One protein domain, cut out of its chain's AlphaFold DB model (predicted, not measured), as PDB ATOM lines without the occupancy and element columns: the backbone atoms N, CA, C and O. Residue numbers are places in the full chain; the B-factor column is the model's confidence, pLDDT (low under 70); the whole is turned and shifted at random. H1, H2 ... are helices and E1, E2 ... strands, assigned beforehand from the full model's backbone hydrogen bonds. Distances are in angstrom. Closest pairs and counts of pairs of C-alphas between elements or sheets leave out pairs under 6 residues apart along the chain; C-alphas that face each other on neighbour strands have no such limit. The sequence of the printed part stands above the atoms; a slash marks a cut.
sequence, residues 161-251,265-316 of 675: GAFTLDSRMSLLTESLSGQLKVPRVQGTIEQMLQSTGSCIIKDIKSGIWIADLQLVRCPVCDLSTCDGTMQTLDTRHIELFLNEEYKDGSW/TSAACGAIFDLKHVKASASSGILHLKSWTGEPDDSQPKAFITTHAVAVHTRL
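Overview. This is residues 161 to 251 and 265 to 316 of the 675 residues of the protein "(rape) hypothetical protein" of Brassica napus (UniProt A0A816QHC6). Two sheets stand face to face as a sandwich, five strands E3, E2, E6, E8, E7 against three strands E1, E4, E5, with E3 and E2 reaching past the smaller sheet. The short helix H3 sits over a small part of the larger sheet's other face, by E8 and E7, H1 sits beside its E3 edge, and residues 244 to 250, of which 244 to 247 belong to H2, stick out. The 143 printed residues hold, in order, E1, E2, H1, E3, E4, E5, H2, E6, H3, E7, E8; both sheets are antiparallel, the class is mixed, and under half of the residues are in named elements. The whole is compact, radius of gyration of the C-alphas 16.1 A, spanning 43 by 42 by 30 A.

Arrangement. E1, residues 161 to 165, is the antiparallel neighbour of E4, residues 207 to 217 (N 163 to O 209, 2.9 A). E4 and E5, residues 229 to 237, form a hairpin (N 212 to O 234, 2.9 A); this sheet is strongly twisted. In the larger sheet E2, residues 170 to 173, lies between E3, residues 198 to 201 (N 172 to O 199, 2.9 A), and E6, residues 267 to 274 (N 171 to O 273, 2.9 A). E8, residues 309 to 315, is the neighbour of E6 (N 270 to O 312, 3.0 A) and forms a hairpin with E7, residues 302 to 306 (N 304 to O 311, 2.9 A). The sheets' facing parts are 9.1 A apart, centre to centre, the strands of the one at 14 degrees to those of the other; the closest C-alphas of E5 and E8 are those of Leu 233 and Val 312, 7.0 A apart. H1, residues 189 to 196, stands at the larger sheet's level and touches E3, closest C-alphas Met 192 and Cys 199, 5.2 A. H3, residues 284 to 287, is on that sheet at a height of 8.3 A; its closest C-alpha to E7 is Ile 286, 6.5 A from Phe 304. E6, H3, E7 make a split strand-helix-strand unit, two strands running the same way with E8 between, its crossover left-handed. H2, residues 244 to 247, is on neither sheet. In H1 every O i to N i+4 pair is within hydrogen-bond range; H2 and H3 are too short for one.

Along the chain. E1 begins at C-alpha 161, (136.328, 168.433, 179.104). E4 is 31.3 A long, E5 25.6 A, E6 23.4 A and E8 20.6 A; E8 ends at C-alpha 315, (133.268, 166.396, 158.379).

Size, cuts and confidence. The farthest C-alphas, of Thr 225 and Ser 281, are 45.0 A apart. Residues 252 to 264 are not printed, with 34.4 A between C-alphas 251 and 265. The links E2 to H1, E4 to E5 and H3 to E7 are long. Mean pLDDT of the printed part is 80.2; 25 residues are under 70, among them 215 to 229.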
ATOM      1  N   GLY A 161     135.934 169.181 177.908       87.69
ATOM      2  CA  GLY A 161     136.328 168.433 179.104       87.69
ATOM      3  C   GLY A 161     137.733 168.816 179.570       87.69
ATOM      4  O   GLY A 161     138.275 169.837 179.144       87.69
ATOM      5  N   ALA A 162     138.353 167.975 180.399       90.50
ATOM      6  CA  ALA A 162     139.757 168.108 180.783       90.50
ATOM      7  C   ALA A 162     140.524 166.779 180.666       90.50
ATOM      8  O   ALA A 162     139.945 165.695 180.705       90.50
ATOM      9  N   PHE A 163     141.842 166.880 180.516       90.69
ATOM     10  CA  PHE A 163     142.788 165.764 180.422       90.69
ATOM     11  C   PHE A 163     144.087 166.113 181.168       90.69
ATOM     12  O   PHE A 163     144.244 167.237 181.647       90.69
ATOM     13  N   THR A 164     145.020 165.169 181.308       90.25
ATOM     14  CA  THR A 164     146.309 165.389 181.979       90.25
ATOM     15  C   THR A 164     147.491 165.203 181.035       90.25
ATOM     16  O   THR A 164     147.528 164.284 180.217       90.25
ATOM     17  N   LEU A 165     148.484 166.082 181.168       90.69
ATOM     18  CA  LEU A 165     149.812 165.899 180.591       90.69
ATOM     19  C   LEU A 165     150.761 165.519 181.734       90.69
ATOM     20  O   LEU A 165     151.106 166.347 182.579       90.69
ATOM     21  N   ASP A 166     151.138 164.241 181.782       87.75
ATOM     22  CA  ASP A 166     152.022 163.649 182.796       87.75
ATOM     23  C   ASP A 166     153.505 163.860 182.431       87.75
ATOM     24  O   ASP A 166     154.385 163.831 183.295       87.75
ATOM     25  N   SER A 167     153.799 164.045 181.144       82.75
ATOM     26  CA  SER A 167     155.118 164.322 180.585       82.75
ATOM     27  C   SER A 167     155.213 165.762 180.073       82.75
ATOM     28  O   SER A 167     154.233 166.348 179.619       82.75
ATOM     29  N   ARG A 168     156.422 166.340 180.087       88.31
ATOM     30  CA  ARG A 168     156.690 167.685 179.536       88.31
ATOM     31  C   ARG A 168     156.703 167.725 177.999       88.31
ATOM     32  O   ARG A 168     157.315 168.612 177.410       88.31
ATOM     33  N   MET A 169     156.109 166.733 177.338       91.12
ATOM     34  CA  MET A 169     156.149 166.565 175.889       91.12
ATOM     35  C   MET A 169     154.783 166.110 175.377       91.12
ATOM     36  O   MET A 169     154.272 165.076 175.805       91.12
ATOM     37  N   SER A 170     154.212 166.853 174.433       92.62
ATOM     38  CA  SER A 170     152.925 166.520 173.811       92.62
ATOM     39  C   SER A 170     153.106 166.282 172.321       92.62
ATOM     40  O   SER A 170     153.879 166.982 171.663       92.62
ATOM     41  N   LEU A 171     152.393 165.285 171.806       92.06
ATOM     42  CA  LEU A 171     152.245 165.012 170.385       92.06
ATOM     43  C   LEU A 171     150.969 165.689 169.889       92.06
ATOM     44  O   LEU A 171     149.868 165.309 170.292       92.06
ATOM     45  N   LEU A 172     151.125 166.651 168.985       92.06
ATOM     46  CA  LEU A 172     150.027 167.270 168.250       92.06
ATOM     47  C   LEU A 172     149.944 166.627 166.865       92.06
ATOM     48  O   LEU A 172     150.978 166.375 166.245       92.06
ATOM     49  N   THR A 173     148.739 166.363 166.359       89.19
ATOM     50  CA  THR A 173     148.546 165.822 165.003       89.19
ATOM     51  C   THR A 173     147.222 166.239 164.365       89.19
ATOM     52  O   THR A 173     146.206 166.376 165.046       89.19
ATOM     53  N   GLU A 174     147.238 166.384 163.039       86.69
ATOM     54  CA  GLU A 174     146.060 166.623 162.197       86.69
ATOM     55  C   GLU A 174     145.453 165.329 161.610       86.69
ATOM     56  O   GLU A 174     144.436 165.382 160.921       86.69
ATOM     57  N   SER A 175     146.056 164.152 161.849       79.81
ATOM     58  CA  SER A 175     145.599 162.883 161.265       79.81
ATOM     59  C   SER A 175     145.459 161.763 162.293       79.81
ATOM     60  O   SER A 175     146.427 161.265 162.863       79.81
ATOM     61  N   LEU A 176     144.218 161.305 162.452       76.19
ATOM     62  CA  LEU A 176     143.833 160.157 163.280       76.19
ATOM     63  C   LEU A 176     143.558 158.895 162.444       76.19
ATOM     64  O   LEU A 176     142.903 157.961 162.904       76.19
ATOM     65  N   SER A 177     144.019 158.872 161.189       64.31
ATOM     66  CA  SER A 177     143.727 157.795 160.240       64.31
ATOM     67  C   SER A 177     144.869 156.771 160.149       64.31
ATOM     68  O   SER A 177     145.986 157.076 159.735       64.31
ATOM     69  N   GLY A 178     144.580 155.519 160.519       63.44
ATOM     70  CA  GLY A 178     145.535 154.406 160.465       63.44
ATOM     71  C   GLY A 178     146.479 154.333 161.674       63.44
ATOM     72  O   GLY A 178     146.106 154.676 162.793       63.44
ATOM     73  N   GLN A 179     147.704 153.835 161.471       64.00
ATOM     74  CA  GLN A 179     148.725 153.824 162.526       64.00
ATOM     75  C   GLN A 179     149.308 155.228 162.725       64.00
ATOM     76  O   GLN A 179     149.964 155.760 161.829       64.00
ATOM     77  N   LEU A 180     149.118 155.792 163.921       72.25
ATOM     78  CA  LEU A 180     149.663 157.092 164.308       72.25
ATOM     79  C   LEU A 180     151.200 157.105 164.207       72.25
ATOM     80  O   LEU A 180     151.900 156.412 164.953       72.25
ATOM     81  N   LYS A 181     151.728 157.920 163.290       71.94
ATOM     82  CA  LYS A 181     153.167 158.074 163.054       71.94
ATOM     83  C   LYS A 181     153.749 159.133 163.987       71.94
ATOM     84  O   LYS A 181     153.791 160.305 163.643       71.94
ATOM     85  N   VAL A 182     154.228 158.711 165.155       80.25
ATOM     86  CA  VAL A 182     154.975 159.597 166.063       80.25
ATOM     87  C   VAL A 182     156.287 160.036 165.378       80.25
ATOM     88  O   VAL A 182     157.067 159.159 164.987       80.25
ATOM     89  N   PRO A 183     156.557 161.345 165.213       79.69
ATOM     90  CA  PRO A 183     157.763 161.830 164.555       79.69
ATOM     91  C   PRO A 183     158.988 161.649 165.462       79.69
ATOM     92  O   PRO A 183     158.879 161.469 166.678       79.69
ATOM     93  N   ARG A 184     160.192 161.690 164.880       75.75
ATOM     94  CA  ARG A 184     161.433 161.687 165.671       75.75
ATOM     95  C   ARG A 184     161.609 163.052 166.343       75.75
ATOM     96  O   ARG A 184     161.339 164.077 165.739       75.75
ATOM     97  N   VAL A 185     162.141 163.062 167.567       69.94
ATOM     98  CA  VAL A 185     162.296 164.246 168.451       69.94
ATOM     99  C   VAL A 185     163.391 165.239 167.968       69.94
ATOM    100  O   VAL A 185     163.845 166.112 168.715       69.94
ATOM    101  N   GLN A 186     163.834 165.097 166.716       68.75
ATOM    102  CA  GLN A 186     165.032 165.690 166.125       68.75
ATOM    103  C   GLN A 186     164.683 166.314 164.763       68.75
ATOM    104  O   GLN A 186     164.360 165.598 163.817       68.75
ATOM    105  N   GLY A 187     164.733 167.645 164.704       72.62
ATOM    106  CA  GLY A 187     164.219 168.494 163.622       72.62
ATOM    107  C   GLY A 187     163.507 169.723 164.205       72.62
ATOM    108  O   GLY A 187     163.304 169.786 165.422       72.62
ATOM    109  N   THR A 188     163.138 170.696 163.369       83.62
ATOM    110  CA  THR A 188     162.262 171.812 163.787       83.62
ATOM    111  C   THR A 188     160.788 171.387 163.798       83.62
ATOM    112  O   THR A 188     160.435 170.308 163.307       83.62
ATOM    113  N   ILE A 189     159.902 172.219 164.356       85.94
ATOM    114  CA  ILE A 189     158.459 171.932 164.389       85.94
ATOM    115  C   ILE A 189     157.891 171.886 162.964       85.94
ATOM    116  O   ILE A 189     157.164 170.955 162.621       85.94
ATOM    117  N   GLU A 190     158.315 172.808 162.100       84.94
ATOM    118  CA  GLU A 190     157.936 172.899 160.686       84.94
ATOM    119  C   GLU A 190     158.340 171.634 159.927       84.94
ATOM    120  O   GLU A 190     157.548 171.097 159.159       84.94
ATOM    121  N   GLN A 191     159.550 171.116 160.173       84.94
ATOM    122  CA  GLN A 191     160.044 169.889 159.541       84.94
ATOM    123  C   GLN A 191     159.224 168.659 159.954       84.94
ATOM    124  O   GLN A 191     158.928 167.806 159.113       84.94
ATOM    125  N   MET A 192     158.817 168.560 161.226       87.06
ATOM    126  CA  MET A 192     157.926 167.489 161.688       87.06
ATOM    127  C   MET A 192     156.532 167.612 161.050       87.06
ATOM    128  O   MET A 192     156.035 166.634 160.482       87.06
ATOM    129  N   LEU A 193     155.947 168.817 161.052       85.62
ATOM    130  CA  LEU A 193     154.640 169.092 160.445       85.62
ATOM    131  C   LEU A 193     154.636 168.761 158.946       85.62
ATOM    132  O   LEU A 193     153.831 167.948 158.503       85.62
ATOM    133  N   GLN A 194     155.582 169.309 158.176       83.25
ATOM    134  CA  GLN A 194     155.696 169.092 156.728       83.25
ATOM    135  C   GLN A 194     155.891 167.619 156.336       83.25
ATOM    136  O   GLN A 194     155.436 167.210 155.270       83.25
ATOM    137  N   SER A 195     156.559 166.821 157.176       80.62
ATOM    138  CA  SER A 195     156.853 165.413 156.874       80.62
ATOM    139  C   SER A 195     155.809 164.415 157.388       80.62
ATOM    140  O   SER A 195     155.767 163.287 156.889       80.62
ATOM    141  N   THR A 196     154.974 164.784 158.370       78.00
ATOM    142  CA  THR A 196     154.079 163.822 159.049       78.00
ATOM    143  C   THR A 196     152.660 164.297 159.367       78.00
ATOM    144  O   THR A 196     151.847 163.453 159.740       78.00
ATOM    145  N   GLY A 197     152.338 165.592 159.261       83.50
ATOM    146  CA  GLY A 197     151.083 166.134 159.810       83.50
ATOM    147  C   GLY A 197     151.029 166.055 161.344       83.50
ATOM    148  O   GLY A 197     149.970 165.858 161.950       83.50
ATOM    149  N   SER A 198     152.194 166.102 161.998       89.00
ATOM    150  CA  SER A 198     152.320 166.024 163.454       89.00
ATOM    151  C   SER A 198     153.599 166.692 163.954       89.00
ATOM    152  O   SER A 198     154.573 166.808 163.214       89.00
ATOM    153  N   CYS A 199     153.619 167.121 165.213       90.62
ATOM    154  CA  CYS A 199     154.815 167.656 165.856       90.62
ATOM    155  C   CYS A 199     154.870 167.291 167.342       90.62
ATOM    156  O   CYS A 199     153.857 166.973 167.966       90.62
ATOM    157  N   ILE A 200     156.078 167.328 167.907       90.94
ATOM    158  CA  ILE A 200     156.308 167.130 169.339       90.94
ATOM    159  C   ILE A 200     156.746 168.458 169.950       90.94
ATOM    160  O   ILE A 200     157.847 168.939 169.673       90.94
ATOM    161  N   ILE A 201     155.891 169.022 170.801       90.69
ATOM    162  CA  ILE A 201     156.207 170.196 171.621       90.69
ATOM    163  C   ILE A 201     156.923 169.717 172.893       90.69
ATOM    164  O   ILE A 201     156.606 168.650 173.425       90.69
ATOM    165  N   LYS A 202     157.907 170.492 173.359       90.00
ATOM    166  CA  LYS A 202     158.735 170.228 174.549       90.00
ATOM    167  C   LYS A 202     158.439 171.248 175.654       90.00
ATOM    168  O   LYS A 202     157.754 172.237 175.416       90.00
ATOM    169  N   ASP A 203     158.948 170.973 176.852       88.88
ATOM    170  CA  ASP A 203     158.921 171.848 178.034       88.88
ATOM    171  C   ASP A 203     157.525 172.330 178.472       88.88
ATOM    172  O   ASP A 203     157.358 173.349 179.140       88.88
ATOM    173  N   ILE A 204     156.509 171.520 178.164       90.62
ATOM    174  CA  ILE A 204     155.114 171.773 178.523       90.62
ATOM    175  C   ILE A 204     154.913 171.606 180.033       90.62
ATOM    176  O   ILE A 204     155.434 170.676 180.655       90.62
ATOM    177  N   LYS A 205     154.093 172.481 180.621       89.31
ATOM    178  CA  LYS A 205     153.685 172.397 182.025       89.31
ATOM    179  C   LYS A 205     152.814 171.155 182.269       89.31
ATOM    180  O   LYS A 205     151.692 171.059 181.774       89.31
ATOM    181  N   SER A 206     153.342 170.209 183.041       89.31
ATOM    182  CA  SER A 206     152.626 169.005 183.469       89.31
ATOM    183  C   SER A 206     151.482 169.344 184.423       89.31
ATOM    184  O   SER A 206     151.670 170.173 185.314       89.31
ATOM    185  N   GLY A 207     150.347 168.660 184.297       89.44
ATOM    186  CA  GLY A 207     149.164 168.912 185.118       89.44
ATOM    187  C   GLY A 207     147.861 168.659 184.369       89.44
ATOM    188  O   GLY A 207     147.837 167.950 183.362       89.44
ATOM    189  N   ILE A 208     146.776 169.253 184.869       89.81
ATOM    190  CA  ILE A 208     145.450 169.206 184.243       89.81
ATOM    191  C   ILE A 208     145.354 170.318 183.188       89.81
ATOM    192  O   ILE A 208     145.705 171.470 183.453       89.81
ATOM    193  N   TRP A 209     144.845 169.969 182.012       91.38
ATOM    194  CA  TRP A 209     144.577 170.867 180.895       91.38
ATOM    195  C   TRP A 209     143.086 170.820 180.556       91.38
ATOM    196  O   TRP A 209     142.513 169.744 180.391       91.38
ATOM    197  N   ILE A 210     142.459 171.993 180.474       90.88
ATOM    198  CA  ILE A 210     141.055 172.163 180.087       90.88
ATOM    199  C   ILE A 210     141.003 172.347 178.574       90.88
ATOM    200  O   ILE A 210     141.812 173.094 178.025       90.88
ATOM    201  N   ALA A 211     140.062 171.670 177.917       91.25
ATOM    202  CA  ALA A 211     139.857 171.713 176.478       91.25
ATOM    203  C   ALA A 211     138.515 172.380 176.115       91.25
ATOM    204  O   ALA A 211     137.454 172.044 176.659       91.25
ATOM    205  N   ASP A 212     138.570 173.300 175.156       87.88
ATOM    206  CA  ASP A 212     137.427 174.012 174.581       87.88
ATOM    207  C   ASP A 212     137.428 173.876 173.048       87.88
ATOM    208  O   ASP A 212     138.462 173.638 172.419       87.88
ATOM    209  N   LEU A 213     136.246 174.013 172.444       84.19
ATOM    210  CA  LEU A 213     136.070 174.085 171.000       84.19
ATOM    211  C   LEU A 213     135.417 175.415 170.634       84.19
ATOM    212  O   LEU A 213     134.237 175.656 170.914       84.19
ATOM    213  N   GLN A 214     136.181 176.258 169.949       75.31
ATOM    214  CA  GLN A 214     135.724 177.573 169.522       75.31
ATOM    215  C   GLN A 214     135.440 177.579 168.021       75.31
ATOM    216  O   GLN A 214     136.303 177.278 167.199       75.31
ATOM    217  N   LEU A 215     134.195 177.918 167.682       69.94
ATOM    218  CA  LEU A 215     133.724 178.187 166.326       69.94
ATOM    219  C   LEU A 215     133.790 179.702 166.110       69.94
ATOM    220  O   LEU A 215     133.027 180.450 166.723       69.94
ATOM    221  N   VAL A 216     134.719 180.148 165.271       64.38
ATOM    222  CA  VAL A 216     135.022 181.565 165.028       64.38
ATOM    223  C   VAL A 216     134.757 181.888 163.556       64.38
ATOM    224  O   VAL A 216     134.910 181.027 162.689       64.38
ATOM    225  N   ARG A 217     134.356 183.124 163.236       57.88
ATOM    226  CA  ARG A 217     134.260 183.577 161.833       57.88
ATOM    227  C   ARG A 217     135.631 183.495 161.157       57.88
ATOM    228  O   ARG A 217     136.650 183.628 161.828       57.88
ATOM    229  N   CYS A 218     135.663 183.278 159.843       57.75
ATOM    230  CA  CYS A 218     136.916 183.182 159.097       57.75
ATOM    231  C   CYS A 218     137.775 184.466 159.241       57.75
ATOM    232  O   CYS A 218     137.383 185.525 158.738       57.75
ATOM    233  N   PRO A 219     138.972 184.384 159.859       50.34
ATOM    234  CA  PRO A 219     139.816 185.551 160.130       50.34
ATOM    235  C   PRO A 219     140.542 186.087 158.884       50.34
ATOM    236  O   PRO A 219     141.218 187.104 158.956       50.34
ATOM    237  N   VAL A 220     140.424 185.404 157.738       52.62
ATOM    238  CA  VAL A 220     141.050 185.805 156.462       52.62
ATOM    239  C   VAL A 220     140.229 186.881 155.737       52.62
ATOM    240  O   VAL A 220     140.761 187.607 154.904       52.62
ATOM    241  N   CYS A 221     138.930 186.974 156.037       58.75
ATOM    242  CA  CYS A 221     137.992 187.893 155.387       58.75
ATOM    243  C   CYS A 221     137.353 188.893 156.363       58.75
ATOM    244  O   CYS A 221     137.101 190.020 155.954       58.75
ATOM    245  N   ASP A 222     137.019 188.475 157.593       48.62
ATOM    246  CA  ASP A 222     136.206 189.208 158.596       48.62
ATOM    247  C   ASP A 222     134.862 189.796 158.086       48.62
ATOM    248  O   ASP A 222     134.132 190.495 158.791       48.62
ATOM    249  N   LEU A 223     134.465 189.466 156.854       48.44
ATOM    250  CA  LEU A 223     133.189 189.869 156.281       48.44
ATOM    251  C   LEU A 223     132.048 189.100 156.955       48.44
ATOM    252  O   LEU A 223     132.060 187.872 157.046       48.44
ATOM    253  N   SER A 224     130.988 189.815 157.327       47.41
ATOM    254  CA  SER A 224     129.739 189.236 157.852       47.41
ATOM    255  C   SER A 224     128.988 188.341 156.852       47.41
ATOM    256  O   SER A 224     128.031 187.669 157.234       47.41
ATOM    257  N   THR A 225     129.426 188.329 155.590       43.59
ATOM    258  CA  THR A 225     128.948 187.500 154.473       43.59
ATOM    259  C   THR A 225     129.864 186.308 154.155       43.59
ATOM    260  O   THR A 225     129.631 185.606 153.176       43.59
ATOM    261  N   CYS A 226     130.924 186.086 154.935       50.44
ATOM    262  CA  CYS A 226     131.891 185.012 154.720       50.44
ATOM    263  C   CYS A 226     131.424 183.736 155.446       50.44
ATOM    264  O   CYS A 226     131.566 183.639 156.664       50.44
ATOM    265  N   ASP A 227     130.873 182.757 154.719       52.56
ATOM    266  CA  ASP A 227     130.326 181.516 155.314       52.56
ATOM    267  C   ASP A 227     131.396 180.602 155.951       52.56
ATOM    268  O   ASP A 227     131.080 179.715 156.747       52.56
ATOM    269  N   GLY A 228     132.679 180.831 155.645       59.97
ATOM    270  CA  GLY A 228     133.791 180.092 156.236       59.97
ATOM    271  C   GLY A 228     133.848 180.230 157.762       59.97
ATOM    272  O   GLY A 228     133.926 181.333 158.306       59.97
ATOM    273  N   THR A 229     133.886 179.092 158.455       63.78
ATOM    274  CA  THR A 229     134.025 179.021 159.917       63.78
ATOM    275  C   THR A 229     135.364 178.387 160.291       63.78
ATOM    276  O   THR A 229     135.679 177.286 159.841       63.78
ATOM    277  N   MET A 230     136.149 179.062 161.131       73.12
ATOM    278  CA  MET A 230     137.352 178.507 161.754       73.12
ATOM    279  C   MET A 230     136.964 177.676 162.984       73.12
ATOM    280  O   MET A 230     136.097 178.076 163.761       73.12
ATOM    281  N   GLN A 231     137.622 176.533 163.169       76.88
ATOM    282  CA  GLN A 231     137.480 175.691 164.356       76.88
ATOM    283  C   GLN A 231     138.810 175.610 165.097       76.88
ATOM    284  O   GLN A 231     139.799 175.135 164.543       76.88
ATOM    285  N   THR A 232     138.808 176.045 166.353       82.88
ATOM    286  CA  THR A 232     139.977 176.004 167.234       82.88
ATOM    287  C   THR A 232     139.726 174.989 168.341       82.88
ATOM    288  O   THR A 232     138.877 175.219 169.204       82.88
ATOM    289  N   LEU A 233     140.468 173.877 168.323       88.62
ATOM    290  CA  LEU A 233     140.695 173.067 169.522       88.62
ATOM    291  C   LEU A 233     141.674 173.847 170.400       88.62
ATOM    292  O   LEU A 233     142.857 173.944 170.079       88.62
ATOM    293  N   ASP A 234     141.157 174.430 171.472       88.50
ATOM    294  CA  ASP A 234     141.915 175.225 172.427       88.50
ATOM    295  C   ASP A 234     142.166 174.393 173.688       88.50
ATOM    296  O   ASP A 234     141.270 173.697 174.170       88.50
ATOM    297  N   THR A 235     143.386 174.439 174.224       91.44
ATOM    298  CA  THR A 235     143.744 173.721 175.453       91.44
ATOM    299  C   THR A 235     144.615 174.576 176.354       91.44
ATOM    300  O   THR A 235     145.714 174.971 175.963       91.44
ATOM    301  N   ARG A 236     144.159 174.805 177.588       89.69
ATOM    302  CA  ARG A 236     144.796 175.711 178.555       89.69
ATOM    303  C   ARG A 236     145.095 174.980 179.864       89.69
ATOM    304  O   ARG A 236     144.262 174.221 180.359       89.69
ATOM    305  N   HIS A 237     146.274 175.206 180.445       90.44
ATOM    306  CA  HIS A 237     146.630 174.632 181.747       90.44
ATOM    307  C   HIS A 237     145.695 175.176 182.838       90.44
ATOM    308  O   HIS A 237     145.437 176.376 182.882       90.44
ATOM    309  N   ILE A 238     145.231 174.324 183.755       86.62
ATOM    310  CA  ILE A 238     144.180 174.666 184.731       86.62
ATOM    311  C   ILE A 238     144.500 175.883 185.623       86.62
ATOM    312  O   ILE A 238     143.611 176.632 186.008       86.62
ATOM    313  N   GLU A 239     145.777 176.113 185.924       87.50
ATOM    314  CA  GLU A 239     146.219 177.264 186.728       87.50
ATOM    315  C   GLU A 239     146.314 178.582 185.941       87.50
ATOM    316  O   GLU A 239     146.424 179.638 186.557       87.50
ATOM    317  N   LEU A 240     146.279 178.553 184.600       86.62
ATOM    318  CA  LEU A 240     146.382 179.765 183.775       86.62
ATOM    319  C   LEU A 240     145.228 180.733 184.075       86.62
ATOM    320  O   LEU A 240     145.446 181.931 184.215       86.62
ATOM    321  N   PHE A 241     144.031 180.182 184.302       84.19
ATOM    322  CA  PHE A 241     142.816 180.904 184.687       84.19
ATOM    323  C   PHE A 241     142.921 181.673 186.016       84.19
ATOM    324  O   PHE A 241     142.027 182.454 186.331       84.19
ATOM    325  N   LEU A 242     143.991 181.475 186.794       84.38
ATOM    326  CA  LEU A 242     144.248 182.219 188.025       84.38
ATOM    327  C   LEU A 242     145.240 183.372 187.862       84.38
ATOM    328  O   LEU A 242     145.220 184.258 188.715       84.38
ATOM    329  N   ASN A 243     146.055 183.403 186.802       84.38
ATOM    330  CA  ASN A 243     146.983 184.510 186.566       84.38
ATOM    331  C   ASN A 243     146.208 185.782 186.180       84.38
ATOM    332  O   ASN A 243     145.316 185.723 185.336       84.38
ATOM    333  N   GLU A 244     146.534 186.923 186.788       84.31
ATOM    334  CA  GLU A 244     145.831 188.185 186.518       84.31
ATOM    335  C   GLU A 244     146.133 188.699 185.100       84.31
ATOM    336  O   GLU A 244     145.198 189.020 184.372       84.31
ATOM    337  N   GLU A 245     147.390 188.597 184.648       84.12
ATOM    338  CA  GLU A 245     147.849 188.968 183.291       84.12
ATOM    339  C   GLU A 245     147.119 188.204 182.161       84.12
ATOM    340  O   GLU A 245     147.095 188.606 180.998       84.12
ATOM    341  N   TYR A 246     146.549 187.040 182.486       82.06
ATOM    342  CA  TYR A 246     145.744 186.238 181.565       82.06
ATOM    343  C   TYR A 246     144.263 186.658 181.580       82.06
ATOM    344  O   TYR A 246     143.576 186.525 180.567       82.06
ATOM    345  N   LYS A 247     143.766 187.178 182.711       82.19
ATOM    346  CA  LYS A 247     142.393 187.688 182.862       82.19
ATOM    347  C   LYS A 247     142.237 189.096 182.289       82.19
ATOM    348  O   LYS A 247     141.193 189.387 181.712       82.19
ATOM    349  N   ASP A 248     143.246 189.953 182.448       83.75
ATOM    350  CA  ASP A 248     143.271 191.289 181.837       83.75
ATOM    351  C   ASP A 248     143.586 191.244 180.327       83.75
ATOM    352  O   ASP A 248     143.143 192.115 179.574       83.75
ATOM    353  N   GLY A 249     144.240 190.168 179.869       81.12
ATOM    354  CA  GLY A 249     144.530 189.905 178.461       81.12
ATOM    355  C   GLY A 249     145.895 190.405 177.986       81.12
ATOM    356  O   GLY A 249     146.089 190.512 176.777       81.12
ATOM    357  N   SER A 250     146.829 190.686 178.899       81.00
ATOM    358  CA  SER A 250     148.200 191.140 178.605       81.00
ATOM    359  C   SER A 250     149.145 190.038 178.095       81.00
ATOM    360  O   SER A 250     150.308 190.313 177.814       81.00
ATOM    361  N   TRP A 251     148.690 188.785 177.992       78.44
ATOM    362  CA  TRP A 251     149.501 187.670 177.484       78.44
ATOM    363  C   TRP A 251     149.628 187.672 175.955       78.44
ATOM    364  O   TRP A 251     148.646 187.452 175.244       78.44
ATOM    365  N   THR A 265     140.057 166.834 151.313       75.12
ATOM    366  CA  THR A 265     139.840 166.076 152.546       75.12
ATOM    367  C   THR A 265     138.358 166.123 152.902       75.12
ATOM    368  O   THR A 265     137.717 167.165 152.823       75.12
ATOM    369  N   SER A 266     137.785 164.977 153.277       81.06
ATOM    370  CA  SER A 266     136.375 164.863 153.685       81.06
ATOM    371  C   SER A 266     136.150 165.128 155.178       81.06
ATOM    372  O   SER A 266     135.013 165.114 155.653       81.06
ATOM    373  N   ALA A 267     137.225 165.343 155.935       83.69
ATOM    374  CA  ALA A 267     137.195 165.667 157.350       83.69
ATOM    375  C   ALA A 267     138.462 166.427 157.761       83.69
ATOM    376  O   ALA A 267     139.552 166.115 157.280       83.69
ATOM    377  N   ALA A 268     138.316 167.363 158.696       84.88
ATOM    378  CA  ALA A 268     139.416 167.920 159.473       84.88
ATOM    379  C   ALA A 268     139.505 167.178 160.810       84.88
ATOM    380  O   ALA A 268     138.479 166.889 161.431       84.88
ATOM    381  N   CYS A 269     140.722 166.882 161.264       86.94
ATOM    382  CA  CYS A 269     140.988 166.349 162.597       86.94
ATOM    383  C   CYS A 269     142.038 167.214 163.297       86.94
ATOM    384  O   CYS A 269     142.913 167.783 162.650       86.94
ATOM    385  N   GLY A 270     141.988 167.259 164.624       89.62
ATOM    386  CA  GLY A 270     143.046 167.822 165.456       89.62
ATOM    387  C   GLY A 270     143.092 167.076 166.780       89.62
ATOM    388  O   GLY A 270     142.050 166.882 167.405       89.62
ATOM    389  N   ALA A 271     144.266 166.612 167.195       91.56
ATOM    390  CA  ALA A 271     144.422 165.864 168.435       91.56
ATOM    391  C   ALA A 271     145.736 166.164 169.150       91.56
ATOM    392  O   ALA A 271     146.757 166.457 168.527       91.56
ATOM    393  N   ILE A 272     145.676 166.061 170.476       93.62
ATOM    394  CA  ILE A 272     146.736 166.402 171.420       93.62
ATOM    395  C   ILE A 272     146.862 165.227 172.390       93.62
ATOM    396  O   ILE A 272     145.893 164.877 173.064       93.62
ATOM    397  N   PHE A 273     148.043 164.615 172.457       92.44
ATOM    398  CA  PHE A 273     148.326 163.456 173.306       92.44
ATOM    399  C   PHE A 273     149.550 163.709 174.189       92.44
ATOM    400  O   PHE A 273     150.588 164.144 173.694       92.44
ATOM    401  N   ASP A 274     149.499 163.294 175.453       91.62
ATOM    402  CA  ASP A 274     150.716 163.089 176.241       91.62
ATOM    403  C   ASP A 274     151.627 162.056 175.551       91.62
ATOM    404  O   ASP A 274     151.219 160.913 175.320       91.62
ATOM    405  N   LEU A 275     152.872 162.432 175.234       88.69
ATOM    406  CA  LEU A 275     153.763 161.616 174.400       88.69
ATOM    407  C   LEU A 275     154.090 160.245 175.020       88.69
ATOM    408  O   LEU A 275     154.262 159.257 174.301       88.69
ATOM    409  N   LYS A 276     154.156 160.168 176.353       87.25
ATOM    410  CA  LYS A 276     154.404 158.935 177.113       87.25
ATOM    411  C   LYS A 276     153.168 158.024 177.122       87.25
ATOM    412  O   LYS A 276     153.319 156.802 177.130       87.25
ATOM    413  N   HIS A 277     151.964 158.592 177.067       86.00
ATOM    414  CA  HIS A 277     150.696 157.862 177.101       86.00
ATOM    415  C   HIS A 277     150.011 157.670 175.729       86.00
ATOM    416  O   HIS A 277     149.027 156.936 175.663       86.00
ATOM    417  N   VAL A 278     150.574 158.177 174.618       82.44
ATOM    418  CA  VAL A 278     150.139 157.906 173.219       82.44
ATOM    419  C   VAL A 278     149.817 156.426 172.950       82.44
ATOM    420  O   VAL A 278     148.825 156.114 172.300       82.44
ATOM    421  N   LYS A 279     150.657 155.502 173.438       76.69
ATOM    422  CA  LYS A 279     150.512 154.050 173.207       76.69
ATOM    423  C   LYS A 279     149.715 153.318 174.296       76.69
ATOM    424  O   LYS A 279     149.627 152.093 174.262       76.69
ATOM    425  N   ALA A 280     149.173 154.028 175.285       73.56
ATOM    426  CA  ALA A 280     148.414 153.416 176.370       73.56
ATOM    427  C   ALA A 280     146.994 153.044 175.917       73.56
ATOM    428  O   ALA A 280     146.357 153.777 175.162       73.56
ATOM    429  N   SER A 281     146.445 151.952 176.462       60.16
ATOM    430  CA  SER A 281     145.075 151.506 176.152       60.16
ATOM    431  C   SER A 281     143.976 152.507 176.552       60.16
ATOM    432  O   SER A 281     142.834 152.328 176.149       60.16
ATOM    433  N   ALA A 282     144.295 153.545 177.333       61.12
ATOM    434  CA  ALA A 282     143.370 154.637 177.638       61.12
ATOM    435  C   ALA A 282     143.167 155.595 176.448       61.12
ATOM    436  O   ALA A 282     142.093 156.170 176.314       61.12
ATOM    437  N   SER A 283     144.170 155.742 175.574       67.69
ATOM    438  CA  SER A 283     144.154 156.676 174.435       67.69
ATOM    439  C   SER A 283     143.755 156.006 173.111       67.69
ATOM    440  O   SER A 283     143.555 156.686 172.106       67.69
ATOM    441  N   SER A 284     143.607 154.675 173.083       68.56
ATOM    442  CA  SER A 284     143.252 153.921 171.869       68.56
ATOM    443  C   SER A 284     141.837 154.216 171.353       68.56
ATOM    444  O   SER A 284     141.603 154.100 170.151       68.56
ATOM    445  N   GLY A 285     140.917 154.654 172.222       71.81
ATOM    446  CA  GLY A 285     139.556 155.050 171.837       71.81
ATOM    447  C   GLY A 285     139.518 156.208 170.833       71.81
ATOM    448  O   GLY A 285     138.714 156.180 169.907       71.81
ATOM    449  N   ILE A 286     140.454 157.163 170.940       79.06
ATOM    450  CA  ILE A 286     140.617 158.254 169.964       79.06
ATOM    451  C   ILE A 286     141.010 157.695 168.590       79.06
ATOM    452  O   ILE A 286     140.448 158.090 167.571       79.06
ATOM    453  N   LEU A 287     141.953 156.746 168.566       77.62
ATOM    454  CA  LEU A 287     142.474 156.139 167.336       77.62
ATOM    455  C   LEU A 287     141.445 155.231 166.644       77.62
ATOM    456  O   LEU A 287     141.506 155.036 165.430       77.62
ATOM    457  N   HIS A 288     140.460 154.711 167.380       77.88
ATOM    458  CA  HIS A 288     139.306 154.022 166.805       77.88
ATOM    459  C   HIS A 288     138.248 155.032 166.316       77.88
ATOM    460  O   HIS A 288     137.116 155.084 166.795       77.88
ATOM    461  N   LEU A 289     138.631 155.839 165.322       79.38
ATOM    462  CA  LEU A 289     137.875 156.986 164.801       79.38
ATOM    463  C   LEU A 289     136.368 156.699 164.589       79.38
ATOM    464  O   LEU A 289     135.507 157.481 164.989       79.38
ATOM    465  N   LYS A 290     136.034 155.519 164.049       79.75
ATOM    466  CA  LYS A 290     134.651 155.103 163.751       79.75
ATOM    467  C   LYS A 290     133.707 154.991 164.958       79.75
ATOM    468  O   LYS A 290     132.507 154.925 164.728       79.75
ATOM    469  N   SER A 291     134.187 154.928 166.204       80.50
ATOM    470  CA  SER A 291     133.300 154.821 167.381       80.50
ATOM    471  C   SER A 291     132.914 156.160 168.016       80.50
ATOM    472  O   SER A 291     132.233 156.150 169.037       80.50
ATOM    473  N   TRP A 292     133.351 157.297 167.460       82.62
ATOM    474  CA  TRP A 292     133.033 158.618 168.023       82.62
ATOM    475  C   TRP A 292     132.849 159.751 167.000       82.62
ATOM    476  O   TRP A 292     132.291 160.793 167.345       82.62
ATOM    477  N   THR A 293     133.262 159.579 165.741       83.06
ATOM    478  CA  THR A 293     132.922 160.534 164.674       83.06
ATOM    479  C   THR A 293     131.454 160.444 164.274       83.06
ATOM    480  O   THR A 293     130.915 159.343 164.214       83.06
ATOM    481  N   GLY A 294     130.842 161.574 163.908       74.31
ATOM    482  CA  GLY A 294     129.470 161.608 163.389       74.31
ATOM    483  C   GLY A 294     129.299 160.854 162.064       74.31
ATOM    484  O   GLY A 294     130.277 160.546 161.374       74.31
ATOM    485  N   GLU A 295     128.048 160.582 161.701       77.31
ATOM    486  CA  GLU A 295     127.658 159.963 160.424       77.31
ATOM    487  C   GLU A 295     128.153 160.764 159.201       77.31
ATOM    488  O   GLU A 295     128.526 161.924 159.364       77.31
ATOM    489  N   PRO A 296     128.204 160.192 157.978       74.50
ATOM    490  CA  PRO A 296     128.736 160.865 156.784       74.50
ATOM    491  C   PRO A 296     128.179 162.271 156.515       74.50
ATOM    492  O   PRO A 296     128.938 163.141 156.092       74.50
ATOM    493  N   ASP A 297     126.900 162.495 156.819       71.88
ATOM    494  CA  ASP A 297     126.200 163.773 156.626       71.88
ATOM    495  C   ASP A 297     126.194 164.667 157.888       71.88
ATOM    496  O   ASP A 297     125.737 165.813 157.853       71.88
ATOM    497  N   ASP A 298     126.713 164.171 159.019       76.88
ATOM    498  CA  ASP A 298     126.820 164.931 160.266       76.88
ATOM    499  C   ASP A 298     128.021 165.880 160.209       76.88
ATOM    500  O   ASP A 298     129.179 165.512 160.428       76.88
ATOM    501  N   SER A 299     127.709 167.133 159.895       69.75
ATOM    502  CA  SER A 299     128.674 168.223 159.769       69.75
ATOM    503  C   SER A 299     128.975 168.950 161.090       69.75
ATOM    504  O   SER A 299     129.729 169.923 161.104       69.75
ATOM    505  N   GLN A 300     128.428 168.486 162.223       76.69
ATOM    506  CA  GLN A 300     128.808 169.019 163.531       76.69
ATOM    507  C   GLN A 300     130.187 168.486 163.955       76.69
ATOM    508  O   GLN A 300     130.457 167.291 163.799       76.69
ATOM    509  N   PRO A 301     131.046 169.321 164.569       82.12
ATOM    510  CA  PRO A 301     132.284 168.838 165.159       82.12
ATOM    511  C   PRO A 301     131.978 167.852 166.292       82.12
ATOM    512  O   PRO A 301     131.151 168.131 167.164       82.12
ATOM    513  N   LYS A 302     132.665 166.708 166.305       86.69
ATOM    514  CA  LYS A 302     132.686 165.795 167.455       86.69
ATOM    515  C   LYS A 302     134.020 165.927 168.164       86.69
ATOM    516  O   LYS A 302     135.055 166.048 167.513       86.69
ATOM    517  N   ALA A 303     133.990 165.865 169.488       88.44
ATOM    518  CA  ALA A 303     135.181 165.802 170.317       88.44
ATOM    519  C   ALA A 303     135.179 164.500 171.123       88.44
ATOM    520  O   ALA A 303     134.120 164.012 171.518       88.44
ATOM    521  N   PHE A 304     136.361 163.949 171.371       88.50
ATOM    522  CA  PHE A 304     136.555 162.787 172.227       88.50
ATOM    523  C   PHE A 304     137.738 163.044 173.150       88.50
ATOM    524  O   PHE A 304     138.801 163.484 172.710       88.50
ATOM    525  N   ILE A 305     137.550 162.776 174.438       88.44
ATOM    526  CA  ILE A 305     138.545 163.046 175.467       88.44
ATOM    527  C   ILE A 305     138.802 161.794 176.299       88.44
ATOM    528  O   ILE A 305     137.920 160.975 176.546       88.44
ATOM    529  N   THR A 306     140.057 161.636 176.687       88.69
ATOM    530  CA  THR A 306     140.579 160.536 177.495       88.69
ATOM    531  C   THR A 306     141.498 161.123 178.554       88.69
ATOM    532  O   THR A 306     141.928 162.268 178.436       88.69
ATOM    533  N   THR A 307     141.874 160.328 179.556       87.50
ATOM    534  CA  THR A 307     142.725 160.795 180.659       87.50
ATOM    535  C   THR A 307     143.975 161.557 180.216       87.50
ATOM    536  O   THR A 307     144.327 162.513 180.889       87.50
ATOM    537  N   HIS A 308     144.623 161.174 179.109       90.44
ATOM    538  CA  HIS A 308     145.905 161.757 178.685       90.44
ATOM    539  C   HIS A 308     145.904 162.301 177.243       90.44
ATOM    540  O   HIS A 308     146.972 162.487 176.654       90.44
ATOM    541  N   ALA A 309     144.728 162.487 176.635       91.00
ATOM    542  CA  ALA A 309     144.612 162.981 175.263       91.00
ATOM    543  C   ALA A 309     143.208 163.507 174.941       91.00
ATOM    544  O   ALA A 309     142.211 162.949 175.409       91.00
ATOM    545  N   VAL A 310     143.139 164.516 174.072       92.12
ATOM    546  CA  VAL A 310     141.904 165.083 173.508       92.12
ATOM    547  C   VAL A 310     141.986 165.121 171.983       92.12
ATOM    548  O   VAL A 310     143.056 165.335 171.413       92.12
ATOM    549  N   ALA A 311     140.855 164.907 171.314       91.44
ATOM    550  CA  ALA A 311     140.729 164.949 169.865       91.44
ATOM    551  C   ALA A 311     139.418 165.608 169.425       91.44
ATOM    552  O   ALA A 311     138.397 165.493 170.099       91.44
ATOM    553  N   VAL A 312     139.447 166.244 168.255       90.19
ATOM    554  CA  VAL A 312     138.292 166.791 167.537       90.19
ATOM    555  C   VAL A 312     138.316 166.271 166.098       90.19
ATOM    556  O   VAL A 312     139.381 166.159 165.489       90.19
ATOM    557  N   HIS A 313     137.142 165.948 165.557       88.75
ATOM    558  CA  HIS A 313     136.930 165.586 164.157       88.75
ATOM    559  C   HIS A 313     135.647 166.235 163.633       88.75
ATOM    560  O   HIS A 313     134.569 166.070 164.214       88.75
ATOM    561  N   THR A 314     135.738 166.849 162.457       86.81
ATOM    562  CA  THR A 314     134.629 167.527 161.777       86.81
ATOM    563  C   THR A 314     134.589 167.089 160.323       86.81
ATOM    564  O   THR A 314     135.614 167.148 159.645       86.81
ATOM    565  N   ARG A 315     133.422 166.677 159.815       83.69
ATOM    566  CA  ARG A 315     133.268 166.396 158.379       83.69
ATOM    567  C   ARG A 315     133.225 167.697 157.588       83.69
ATOM    568  O   ARG A 315     132.538 168.638 157.971       83.69
ATOM    569  N   LEU A 316     133.966 167.731 156.487       77.62
ATOM    570  CA  LEU A 316     134.029 168.879 155.591       77.62
ATOM    571  C   LEU A 316     133.059 168.649 154.433       77.62
ATOM    572  O   LEU A 316     133.075 167.587 153.807       77.62
TER     573      LEU A 316